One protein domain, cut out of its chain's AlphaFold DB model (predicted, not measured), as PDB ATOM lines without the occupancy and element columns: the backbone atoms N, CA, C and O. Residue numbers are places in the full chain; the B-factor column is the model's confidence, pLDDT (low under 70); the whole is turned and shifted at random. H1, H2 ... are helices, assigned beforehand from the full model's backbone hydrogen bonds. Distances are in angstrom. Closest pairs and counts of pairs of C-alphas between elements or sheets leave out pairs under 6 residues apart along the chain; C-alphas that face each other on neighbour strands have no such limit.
ATOM      1  N   ILE A   2     223.758 144.336 157.375       79.50
ATOM      2  CA  ILE A   2     224.623 143.251 156.856       79.50
ATOM      3  C   ILE A   2     226.055 143.390 157.400       79.50
ATOM      4  O   ILE A   2     226.640 142.414 157.868       79.50
ATOM      5  N   GLU A   3     226.589 144.616 157.393       78.69
ATOM      6  CA  GLU A   3     227.949 144.904 157.861       78.69
ATOM      7  C   GLU A   3     228.164 144.521 159.326       78.69
ATOM      8  O   GLU A   3     229.056 143.730 159.634       78.69
ATOM      9  N   ASP A   4     227.306 145.030 160.210       76.56
ATOM     10  CA  ASP A   4     227.436 144.853 161.660       76.56
ATOM     11  C   ASP A   4     227.259 143.393 162.097       76.56
ATOM     12  O   ASP A   4     227.893 142.939 163.045       76.56
ATOM     13  N   MET A   5     226.386 142.642 161.415       74.94
ATOM     14  CA  MET A   5     226.028 141.286 161.837       74.94
ATOM     15  C   MET A   5     226.932 140.199 161.251       74.94
ATOM     16  O   MET A   5     227.160 139.191 161.916       74.94
ATOM     17  N   TYR A   6     227.439 140.379 160.028       81.88
ATOM     18  CA  TYR A   6     228.159 139.321 159.309       81.88
ATOM     19  C   TYR A   6     229.565 139.721 158.877       81.88
ATOM     20  O   TYR A   6     230.478 138.902 158.954       81.88
ATOM     21  N   LEU A   7     229.774 140.961 158.437       85.88
ATOM     22  CA  LEU A   7     231.049 141.347 157.832       85.88
ATOM     23  C   LEU A   7     232.098 141.757 158.868       85.88
ATOM     24  O   LEU A   7     233.255 141.348 158.749       85.88
ATOM     25  N   GLN A   8     231.702 142.476 159.922       87.75
ATOM     26  CA  GLN A   8     232.606 142.855 161.014       87.75
ATOM     27  C   GLN A   8     233.267 141.644 161.702       87.75
ATOM     28  O   GLN A   8     234.495 141.645 161.819       87.75
ATOM     29  N   PRO A   9     232.537 140.579 162.100       87.25
ATOM     30  CA  PRO A   9     233.158 139.397 162.708       87.25
ATOM     31  C   PRO A   9     234.118 138.653 161.772       87.25
ATOM     32  O   PRO A   9     235.049 137.998 162.236       87.25
ATOM     33  N   LEU A  10     233.895 138.750 160.458       88.00
ATOM     34  CA  LEU A  10     234.713 138.107 159.430       88.00
ATOM     35  C   LEU A  10     235.865 138.997 158.938       88.00
ATOM     36  O   LEU A  10     236.627 138.567 158.072       88.00
ATOM     37  N   ASN A  11     236.001 140.217 159.477       90.00
ATOM     38  CA  ASN A  11     236.932 141.243 159.005       90.00
ATOM     39  C   ASN A  11     236.867 141.431 157.475       90.00
ATOM     40  O   ASN A  11     237.887 141.522 156.791       90.00
ATOM     41  N   MET A  12     235.644 141.419 156.945       91.62
ATOM     42  CA  MET A  12     235.345 141.487 155.520       91.62
ATOM     43  C   MET A  12     234.696 142.837 155.202       91.62
ATOM     44  O   MET A  12     233.946 143.368 156.014       91.62
ATOM     45  N   SER A  13     234.980 143.413 154.034       90.88
ATOM     46  CA  SER A  13     234.285 144.617 153.559       90.88
ATOM     47  C   SER A  13     233.097 144.266 152.658       90.88
ATOM     48  O   SER A  13     233.023 143.158 152.120       90.88
ATOM     49  N   MET A  14     232.194 145.221 152.414       89.69
ATOM     50  CA  MET A  14     231.107 145.032 151.443       89.69
ATOM     51  C   MET A  14     231.639 144.729 150.033       89.69
ATOM     52  O   MET A  14     231.103 143.883 149.321       89.69
ATOM     53  N   ALA A  15     232.759 145.352 149.659       91.00
ATOM     54  CA  ALA A  15     233.436 145.083 148.395       91.00
ATOM     55  C   ALA A  15     233.983 143.649 148.315       91.00
ATOM     56  O   ALA A  15     234.010 143.056 147.238       91.00
ATOM     57  N   ASP A  16     234.418 143.070 149.435       92.62
ATOM     58  CA  ASP A  16     234.863 141.677 149.467       92.62
ATOM     59  C   ASP A  16     233.682 140.710 149.358       92.62
ATOM     60  O   ASP A  16     233.767 139.735 148.610       92.62
ATOM     61  N   LEU A  17     232.548 141.023 149.996       92.75
ATOM     62  CA  LEU A  17     231.313 140.265 149.808       92.75
ATOM     63  C   LEU A  17     230.824 140.326 148.352       92.75
ATOM     64  O   LEU A  17     230.481 139.294 147.775       92.75
ATOM     65  N   ALA A  18     230.856 141.503 147.722       92.81
ATOM     66  CA  ALA A  18     230.481 141.668 146.318       92.81
ATOM     67  C   ALA A  18     231.352 140.808 145.381       92.81
ATOM     68  O   ALA A  18     230.843 140.238 144.419       92.81
ATOM     69  N   LYS A  19     232.648 140.627 145.685       93.62
ATOM     70  CA  LYS A  19     233.519 139.703 144.930       93.62
ATOM     71  C   LYS A  19     233.077 138.249 145.080       93.62
ATOM     72  O   LYS A  19     233.071 137.523 144.089       93.62
ATOM     73  N   VAL A  20     232.692 137.821 146.284       94.00
ATOM     74  CA  VAL A  20     232.175 136.460 146.530       94.00
ATOM     75  C   VAL A  20     230.869 136.224 145.768       94.00
ATOM     76  O   VAL A  20     230.678 135.160 145.182       94.00
ATOM     77  N   ILE A  21     229.997 137.232 145.731       94.38
ATOM     78  CA  ILE A  21     228.684 137.181 145.073       94.38
ATOM     79  C   ILE A  21     228.757 137.510 143.573       94.38
ATOM     80  O   ILE A  21     227.766 137.356 142.871       94.38
ATOM     81  N   SER A  22     229.933 137.843 143.033       92.12
ATOM     82  CA  SER A  22     230.126 138.202 141.617       92.12
ATOM     83  C   SER A  22     229.556 137.230 140.562       92.12
ATOM     84  O   SER A  22     229.218 137.713 139.480       92.12
ATOM     85  N   PRO A  23     229.362 135.912 140.812       94.88
ATOM     86  CA  PRO A  23     228.601 135.052 139.897       94.88
ATOM     87  C   PRO A  23     227.123 135.448 139.713       94.88
ATOM     88  O   PRO A  23     226.501 134.993 138.757       94.88
ATOM     89  N   CYS A  24     226.572 136.274 140.606       93.81
ATOM     90  CA  CYS A  24     225.268 136.933 140.527       93.81
ATOM     91  C   CYS A  24     225.477 138.447 140.270       93.81
ATOM     92  O   CYS A  24     225.565 139.216 141.232       93.81
ATOM     93  N   PRO A  25     225.589 138.917 139.012       90.12
ATOM     94  CA  PRO A  25     226.029 140.287 138.715       90.12
ATOM     95  C   PRO A  25     225.112 141.371 139.292       90.12
ATOM     96  O   PRO A  25     225.591 142.301 139.932       90.12
ATOM     97  N   SER A  26     223.797 141.207 139.149       92.44
ATOM     98  CA  SER A  26     222.774 142.104 139.710       92.44
ATOM     99  C   SER A  26     222.858 142.200 141.235       92.44
ATOM    100  O   SER A  26     222.781 143.288 141.800       92.44
ATOM    101  N   ALA A  27     223.058 141.070 141.915       91.88
ATOM    102  CA  ALA A  27     223.210 141.028 143.366       91.88
ATOM    103  C   ALA A  27     224.516 141.701 143.823       91.88
ATOM    104  O   ALA A  27     224.526 142.414 144.827       91.88
ATOM    105  N   ALA A  28     225.610 141.512 143.081       92.00
ATOM    106  CA  ALA A  28     226.881 142.169 143.365       92.00
ATOM    107  C   ALA A  28     226.794 143.692 143.167       92.00
ATOM    108  O   ALA A  28     227.296 144.438 144.003       92.00
ATOM    109  N   GLU A  29     226.115 144.159 142.116       91.31
ATOM    110  CA  GLU A  29     225.831 145.585 141.897       91.31
ATOM    111  C   GLU A  29     224.966 146.172 143.020       91.31
ATOM    112  O   GLU A  29     225.256 147.252 143.540       91.31
ATOM    113  N   GLN A  30     223.942 145.436 143.456       91.06
ATOM    114  CA  GLN A  30     223.055 145.864 144.536       91.06
ATOM    115  C   GLN A  30     223.788 146.026 145.875       91.06
ATOM    116  O   GLN A  30     223.485 146.950 146.623       91.06
ATOM    117  N   LEU A  31     224.790 145.190 146.162       89.50
ATOM    118  CA  LEU A  31     225.630 145.337 147.359       89.50
ATOM    119  C   LEU A  31     226.559 146.552 147.326       89.50
ATOM    120  O   LEU A  31     227.024 146.984 148.377       89.50
ATOM    121  N   LEU A  32     226.860 147.081 146.142       89.44
ATOM    122  CA  LEU A  32     227.699 148.269 145.973       89.44
ATOM    123  C   LEU A  32     226.879 149.566 145.922       89.44
ATOM    124  O   LEU A  32     227.453 150.638 145.742       89.44
ATOM    125  N   SER A  33     225.555 149.472 146.046       88.81
ATOM    126  CA  SER A  33     224.662 150.629 146.090       88.81
ATOM    127  C   SER A  33     224.658 151.261 147.483       88.81
ATOM    128  O   SER A  33     224.804 150.558 148.481       88.81
ATOM    129  N   ASP A  34     224.435 152.577 147.549       83.19
ATOM    130  CA  ASP A  34     224.351 153.305 148.826       83.19
ATOM    131  C   ASP A  34     223.176 152.810 149.693       83.19
ATOM    132  O   ASP A  34     223.302 152.696 150.911       83.19
ATOM    133  N   ASP A  35     222.059 152.449 149.050       83.81
ATOM    134  CA  ASP A  35     220.875 151.871 149.685       83.81
ATOM    135  C   ASP A  35     220.713 150.402 149.278       83.81
ATOM    136  O   ASP A  35     220.171 150.067 148.219       83.81
ATOM    137  N   ILE A  36     221.186 149.500 150.138       87.50
ATOM    138  CA  ILE A  36     221.057 148.062 149.912       87.50
ATOM    139  C   ILE A  36     219.631 147.626 150.244       87.50
ATOM    140  O   ILE A  36     219.211 147.643 151.401       87.50
ATOM    141  N   TYR A  37     218.919 147.154 149.225       91.12
ATOM    142  CA  TYR A  37     217.648 146.455 149.379       91.12
ATOM    143  C   TYR A  37     217.839 144.964 149.107       91.12
ATOM    144  O   TYR A  37     218.295 144.580 148.029       91.12
ATOM    145  N   ILE A  38     217.489 144.105 150.063       92.88
ATOM    146  CA  ILE A  38     217.631 142.655 149.895       92.88
ATOM    147  C   ILE A  38     216.503 142.129 149.004       92.88
ATOM    148  O   ILE A  38     215.392 141.849 149.453       92.88
ATOM    149  N   THR A  39     216.808 141.957 147.720       93.44
ATOM    150  CA  THR A  39     215.932 141.264 146.766       93.44
ATOM    151  C   THR A  39     215.982 139.745 146.953       93.44
ATOM    152  O   THR A  39     216.892 139.206 147.584       93.44
ATOM    153  N   ALA A  40     215.026 139.021 146.360       94.81
ATOM    154  CA  ALA A  40     215.024 137.554 146.368       94.81
ATOM    155  C   ALA A  40     216.297 136.952 145.747       94.81
ATOM    156  O   ALA A  40     216.818 135.958 146.250       94.81
ATOM    157  N   GLU A  41     216.821 137.568 144.685       95.19
ATOM    158  CA  GLU A  41     218.073 137.143 144.057       95.19
ATOM    159  C   GLU A  41     219.267 137.356 144.996       95.19
ATOM    160  O   GLU A  41     220.017 136.413 145.256       95.19
ATOM    161  N   LEU A  42     219.394 138.551 145.586       95.00
ATOM    162  CA  LEU A  42     220.452 138.833 146.555       95.00
ATOM    163  C   LEU A  42     220.361 137.897 147.771       95.00
ATOM    164  O   LEU A  42     221.376 137.354 148.199       95.00
ATOM    165  N   ALA A  43     219.157 137.621 148.273       95.94
ATOM    166  CA  ALA A  43     218.933 136.681 149.370       95.94
ATOM    167  C   ALA A  43     219.418 135.256 149.050       95.94
ATOM    168  O   ALA A  43     220.006 134.606 149.914       95.94
ATOM    169  N   LEU A  44     219.212 134.764 147.822       96.88
ATOM    170  CA  LEU A  44     219.715 133.454 147.392       96.88
ATOM    171  C   LEU A  44     221.246 133.428 147.318       96.88
ATOM    172  O   LEU A  44     221.867 132.469 147.785       96.88
ATOM    173  N   CYS A  45     221.866 134.479 146.778       95.69
ATOM    174  CA  CYS A  45     223.323 134.540 146.681       95.69
ATOM    175  C   CYS A  45     223.967 134.703 148.074       95.69
ATOM    176  O   CYS A  45     224.956 134.027 148.366       95.69
ATOM    177  N   LEU A  46     223.362 135.484 148.979       94.75
ATOM    178  CA  LEU A  46     223.776 135.592 150.385       94.75
ATOM    179  C   LEU A  46     223.620 134.265 151.135       94.75
ATOM    180  O   LEU A  46     224.530 133.859 151.853       94.75
ATOM    181  N   ALA A  47     222.503 133.560 150.943       95.81
ATOM    182  CA  ALA A  47     222.279 132.241 151.531       95.81
ATOM    183  C   ALA A  47     223.387 131.260 151.135       95.81
ATOM    184  O   ALA A  47     223.938 130.556 151.980       95.81
ATOM    185  N   ARG A  48     223.779 131.270 149.856       95.62
ATOM    186  CA  ARG A  48     224.866 130.427 149.361       95.62
ATOM    187  C   ARG A  48     226.246 130.853 149.869       95.62
ATOM    188  O   ARG A  48     227.094 129.975 150.051       95.62
ATOM    189  N   ALA A  49     226.476 132.153 150.049       93.44
ATOM    190  CA  ALA A  49     227.744 132.714 150.516       93.44
ATOM    191  C   ALA A  49     227.985 132.469 152.014       93.44
ATOM    192  O   ALA A  49     229.112 132.180 152.407       93.44
ATOM    193  N   PHE A  50     226.933 132.549 152.832       93.12
ATOM    194  CA  PHE A  50     227.016 132.460 154.294       93.12
ATOM    195  C   PHE A  50     226.524 131.132 154.880       93.12
ATOM    196  O   PHE A  50     226.483 131.000 156.100       93.12
ATOM    197  N   ASP A  51     226.159 130.164 154.035       94.12
ATOM    198  CA  ASP A  51     225.570 128.881 154.448       94.12
ATOM    199  C   ASP A  51     224.311 129.067 155.322       94.12
ATOM    200  O   ASP A  51     224.151 128.497 156.399       94.12
ATOM    201  N   THR A  52     223.413 129.940 154.856       95.00
ATOM    202  CA  THR A  52     222.134 130.260 155.509       95.00
ATOM    203  C   THR A  52     220.956 130.021 154.557       95.00
ATOM    204  O   THR A  52     221.085 129.337 153.543       95.00
ATOM    205  N   THR A  53     219.767 130.547 154.874       96.38
ATOM    206  CA  THR A  53     218.576 130.424 154.018       96.38
ATOM    207  C   THR A  53     218.206 131.766 153.394       96.38
ATOM    208  O   THR A  53     218.380 132.815 154.009       96.38
ATOM    209  N   ALA A  54     217.643 131.757 152.183       95.62
ATOM    210  CA  ALA A  54     217.159 132.991 151.557       95.62
ATOM    211  C   ALA A  54     216.020 133.629 152.371       95.62
ATOM    212  O   ALA A  54     215.958 134.848 152.504       95.62
ATOM    213  N   GLN A  55     215.162 132.801 152.981       95.44
ATOM    214  CA  GLN A  55     214.063 133.270 153.826       95.44
ATOM    215  C   GLN A  55     214.564 134.075 155.026       95.44
ATOM    216  O   GLN A  55     213.947 135.072 155.378       95.44
ATOM    217  N   PHE A  56     215.691 133.683 155.626       93.50
ATOM    218  CA  PHE A  56     216.304 134.445 156.711       93.50
ATOM    219  C   PHE A  56     216.595 135.894 156.287       93.50
ATOM    220  O   PHE A  56     216.180 136.829 156.968       93.50
ATOM    221  N   TRP A  57     217.224 136.086 155.124       94.12
ATOM    222  CA  TRP A  57     217.550 137.416 154.600       94.12
ATOM    223  C   TRP A  57     216.309 138.225 154.215       94.12
ATOM    224  O   TRP A  57     216.234 139.415 154.516       94.12
ATOM    225  N   ILE A  58     215.312 137.580 153.603       95.25
ATOM    226  CA  ILE A  58     214.032 138.226 153.280       95.25
ATOM    227  C   ILE A  58     213.306 138.664 154.549       95.25
ATOM    228  O   ILE A  58     212.848 139.800 154.627       95.25
ATOM    229  N   ASN A  59     213.244 137.805 155.565       93.81
ATOM    230  CA  ASN A  59     212.607 138.144 156.831       93.81
ATOM    231  C   ASN A  59     213.294 139.348 157.479       93.81
ATOM    232  O   ASN A  59     212.608 140.244 157.961       93.81
ATOM    233  N   MET A  60     214.628 139.421 157.442       91.88
ATOM    234  CA  MET A  60     215.354 140.594 157.938       91.88
ATOM    235  C   MET A  60     214.957 141.887 157.214       91.88
ATOM    236  O   MET A  60     214.686 142.883 157.882       91.88
ATOM    237  N   GLN A  61     214.876 141.871 155.877       92.50
ATOM    238  CA  GLN A  61     214.434 143.036 155.100       92.50
ATOM    239  C   GLN A  61     213.006 143.442 155.459       92.50
ATOM    240  O   GLN A  61     212.752 144.606 155.745       92.50
ATOM    241  N   VAL A  62     212.091 142.473 155.517       94.31
ATOM    242  CA  VAL A  62     210.689 142.716 155.875       94.31
ATOM    243  C   VAL A  62     210.580 143.310 157.277       94.31
ATOM    244  O   VAL A  62     209.869 144.291 157.471       94.31
ATOM    245  N   HIS A  63     211.308 142.768 158.256       92.12
ATOM    246  CA  HIS A  63     211.313 143.311 159.612       92.12
ATOM    247  C   HIS A  63     211.818 144.752 159.646       92.12
ATOM    248  O   HIS A  63     211.193 145.588 160.300       92.12
ATOM    249  N   TYR A  64     212.908 145.053 158.940       90.25
ATOM    250  CA  TYR A  64     213.423 146.413 158.831       90.25
ATOM    251  C   TYR A  64     212.388 147.352 158.197       90.25
ATOM    252  O   TYR A  64     212.028 148.359 158.807       90.25
ATOM    253  N   ASP A  65     211.831 146.985 157.041       92.19
ATOM    254  CA  ASP A  65     210.824 147.777 156.325       92.19
ATOM    255  C   ASP A  65     209.587 148.038 157.198       92.19
ATOM    256  O   ASP A  65     209.078 149.160 157.253       92.19
ATOM    257  N   MET A  66     209.134 147.028 157.950       94.06
ATOM    258  CA  MET A  66     208.033 147.166 158.904       94.06
ATOM    259  C   MET A  66     208.365 148.145 160.032       94.06
ATOM    260  O   MET A  66     207.524 148.975 160.366       94.06
ATOM    261  N   GLN A  67     209.563 148.079 160.626       92.56
ATOM    262  CA  GLN A  67     209.964 149.034 161.667       92.56
ATOM    263  C   GLN A  67     210.008 150.465 161.121       92.56
ATOM    264  O   GLN A  67     209.465 151.372 161.752       92.56
ATOM    265  N   GLN A  68     210.569 150.656 159.926       91.88
ATOM    266  CA  GLN A  68     210.623 151.965 159.272       91.88
ATOM    267  C   GLN A  68     209.222 152.507 158.959       91.88
ATOM    268  O   GLN A  68     208.948 153.689 159.173       91.88
ATOM    269  N   ALA A  69     208.304 151.647 158.513       93.75
ATOM    270  CA  ALA A  69     206.913 152.023 158.290       93.75
ATOM    271  C   ALA A  69     206.202 152.391 159.604       93.75
ATOM    272  O   ALA A  69     205.472 153.379 159.655       93.75
ATOM    273  N   LEU A  70     206.437 151.638 160.683       91.88
ATOM    274  CA  LEU A  70     205.799 151.868 161.979       91.88
ATOM    275  C   LEU A  70     206.232 153.179 162.643       91.88
ATOM    276  O   LEU A  70     205.426 153.780 163.350       91.88
ATOM    277  N   VAL A  71     207.459 153.650 162.424       94.56
ATOM    278  CA  VAL A  71     207.913 154.931 162.993       94.56
ATOM    279  C   VAL A  71     207.448 156.152 162.190       94.56
ATOM    280  O   VAL A  71     207.611 157.276 162.659       94.56
ATOM    281  N   SER A  72     206.850 155.963 161.007       94.75
ATOM    282  CA  SER A  72     206.334 157.049 160.167       94.75
ATOM    283  C   SER A  72     204.997 157.594 160.702       94.75
ATOM    284  O   SER A  72     203.995 156.872 160.670       94.75
ATOM    285  N   PRO A  73     204.917 158.870 161.136       93.19
ATOM    286  CA  PRO A  73     203.671 159.445 161.652       93.19
ATOM    287  C   PRO A  73     202.554 159.490 160.605       93.19
ATOM    288  O   PRO A  73     201.392 159.229 160.917       93.19
ATOM    289  N   ASP A  74     202.910 159.777 159.351       94.56
ATOM    290  CA  ASP A  74     201.958 159.829 158.242       94.56
ATOM    291  C   ASP A  74     201.348 158.453 157.976       94.56
ATOM    292  O   ASP A  74     200.140 158.334 157.760       94.56
ATOM    293  N   PHE A  75     202.165 157.397 158.038       93.75
ATOM    294  CA  PHE A  75     201.674 156.038 157.849       93.75
ATOM    295  C   PHE A  75     200.831 155.567 159.037       93.75
ATOM    296  O   PHE A  75     199.785 154.955 158.827       93.75
ATOM    297  N   GLN A  76     201.196 155.932 160.270       92.62
ATOM    298  CA  GLN A  76     200.371 155.654 161.452       92.62
ATOM    299  C   GLN A  76     198.973 156.275 161.336       92.62
ATOM    300  O   GLN A  76     197.970 155.593 161.538       92.62
ATOM    301  N   ALA A  77     198.880 157.528 160.883       93.12
ATOM    302  CA  ALA A  77     197.591 158.179 160.652       93.12
ATOM    303  C   ALA A  77     196.738 157.481 159.573       93.12
ATOM    304  O   ALA A  77     195.509 157.603 159.586       93.12
ATOM    305  N   VAL A  78     197.364 156.777 158.623       93.44
ATOM    306  CA  VAL A  78     196.665 155.918 157.656       93.44
ATOM    307  C   VAL A  78     196.175 154.640 158.335       93.44
ATOM    308  O   VAL A  78     195.000 154.309 158.176       93.44
ATOM    309  N   LEU A  79     197.025 153.959 159.111       92.12
ATOM    310  CA  LEU A  79     196.672 152.728 159.829       92.12
ATOM    311  C   LEU A  79     195.476 152.930 160.770       92.12
ATOM    312  O   LEU A  79     194.544 152.130 160.737       92.12
ATOM    313  N   ASP A  80     195.430 154.042 161.507       92.25
ATOM    314  CA  ASP A  80     194.328 154.383 162.424       92.25
ATOM    315  C   ASP A  80     192.961 154.519 161.728       92.25
ATOM    316  O   ASP A  80     191.903 154.388 162.348       92.25
ATOM    317  N   ARG A  81     192.956 154.801 160.419       93.56
ATOM    318  CA  ARG A  81     191.728 154.938 159.621       93.56
ATOM    319  C   ARG A  81     191.246 153.602 159.060       93.56
ATOM    320  O   ARG A  81     190.094 153.517 158.624       93.56
ATOM    321  N   ILE A  82     192.095 152.575 159.052       91.56
ATOM    322  CA  ILE A  82     191.753 151.247 158.546       91.56
ATOM    323  C   ILE A  82     190.939 150.514 159.611       91.56
ATOM    324  O   ILE A  82     191.400 150.250 160.719       91.56
ATOM    325  N   LYS A  83     189.699 150.154 159.269       89.31
ATOM    326  CA  LYS A  83     188.834 149.361 160.148       89.31
ATOM    327  C   LYS A  83     189.048 147.869 159.878       89.31
ATOM    328  O   LYS A  83     189.001 147.478 158.710       89.31
ATOM    329  N   PRO A  84     189.228 147.030 160.914       85.88
ATOM    330  CA  PRO A  84     189.335 145.587 160.734       85.88
ATOM    331  C   PRO A  84     188.106 145.010 160.033       85.88
ATOM    332  O   PRO A  84     186.969 145.372 160.348       85.88
ATOM    333  N   ILE A  85     188.336 144.074 159.113       85.25
ATOM    334  CA  ILE A  85     187.260 143.271 158.536       85.25
ATOM    335  C   ILE A  85     186.836 142.250 159.593       85.25
ATOM    336  O   ILE A  85     187.654 141.492 160.119       85.25
TER     337      ILE A  85
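This is residues 2 to 85 of the 98 residues of the protein "Putative HTH-type transcriptional regulator YbaQ" of Labrenzia alexandrii (UniProt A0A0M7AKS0). A small head at one end of the model holds the helical hairpin H2 and H3 with H4 across one end of it and H1 near the start of H2; from H4 the long helix H5 runs out as an arm. Beyond the arm, residues 71 to 78, of which 73 to 78 belong to H6, and the tail of residues 80 to 85 stick out. The printed part has 84 residues with six named helices, H1 to H6 in chain order, and no named strand: all helix. It is loose, with a radius of gyration of the C-alphas of 16.0 A, and spans 47 by 22 by 22 A, the head and the arm H5 making most of the length; without the stretches that stand free, the other 70 residues still span 42 by 24 by 23 A.

Find C-alpha 2 at (224.623, 143.251, 156.856), where H1, residues 2 to 7, begins; H2 is residues 14 to 21 and H3 residues 25 to 31. H4, residues 40 to 50, is 15.3 A long, and H5, residues 54 to 70, runs 24.4 A from (217.159, 132.991, 151.557). H6, residues 73 to 79, ends at (196.672, 152.728, 159.829).

Look first at H4, the hub, which touches H2, H3 and H5. It is about perpendicular to H2, at 86 degrees, with closest C-alphas Ile 21 and Cys 45 6.2 A apart, and to H3, at 81 degrees, with Ala 27 and Leu 42 at 4.8 A. H2 and H3 touch as a hairpin at a shallow tilt of 25 degrees, opposite ways, closest at the C-alphas of Ala 18 and Ala 28, 4.7 A. H5 touches H4 with residues 54 to 58 alone, at a steep tilt of 58 degrees; the C-alphas of Ala 43 and Ala 54 come closest, 4.6 A. H1 and H2 are close but not clearly touching, as are H5 and H6; the closest C-alphas are Glu 3 and Met 14, 7.2 A, and Ala 69 and Phe 75, 6.6 A. In H1 to H6 every O i to N i+4 pair is within hydrogen-bond range.

The C-alphas farthest apart, of Asn 11 and Ile 85, are 49.7 A apart. The printed part has no cut, no link is long, and no printed residue has a pLDDT under 70.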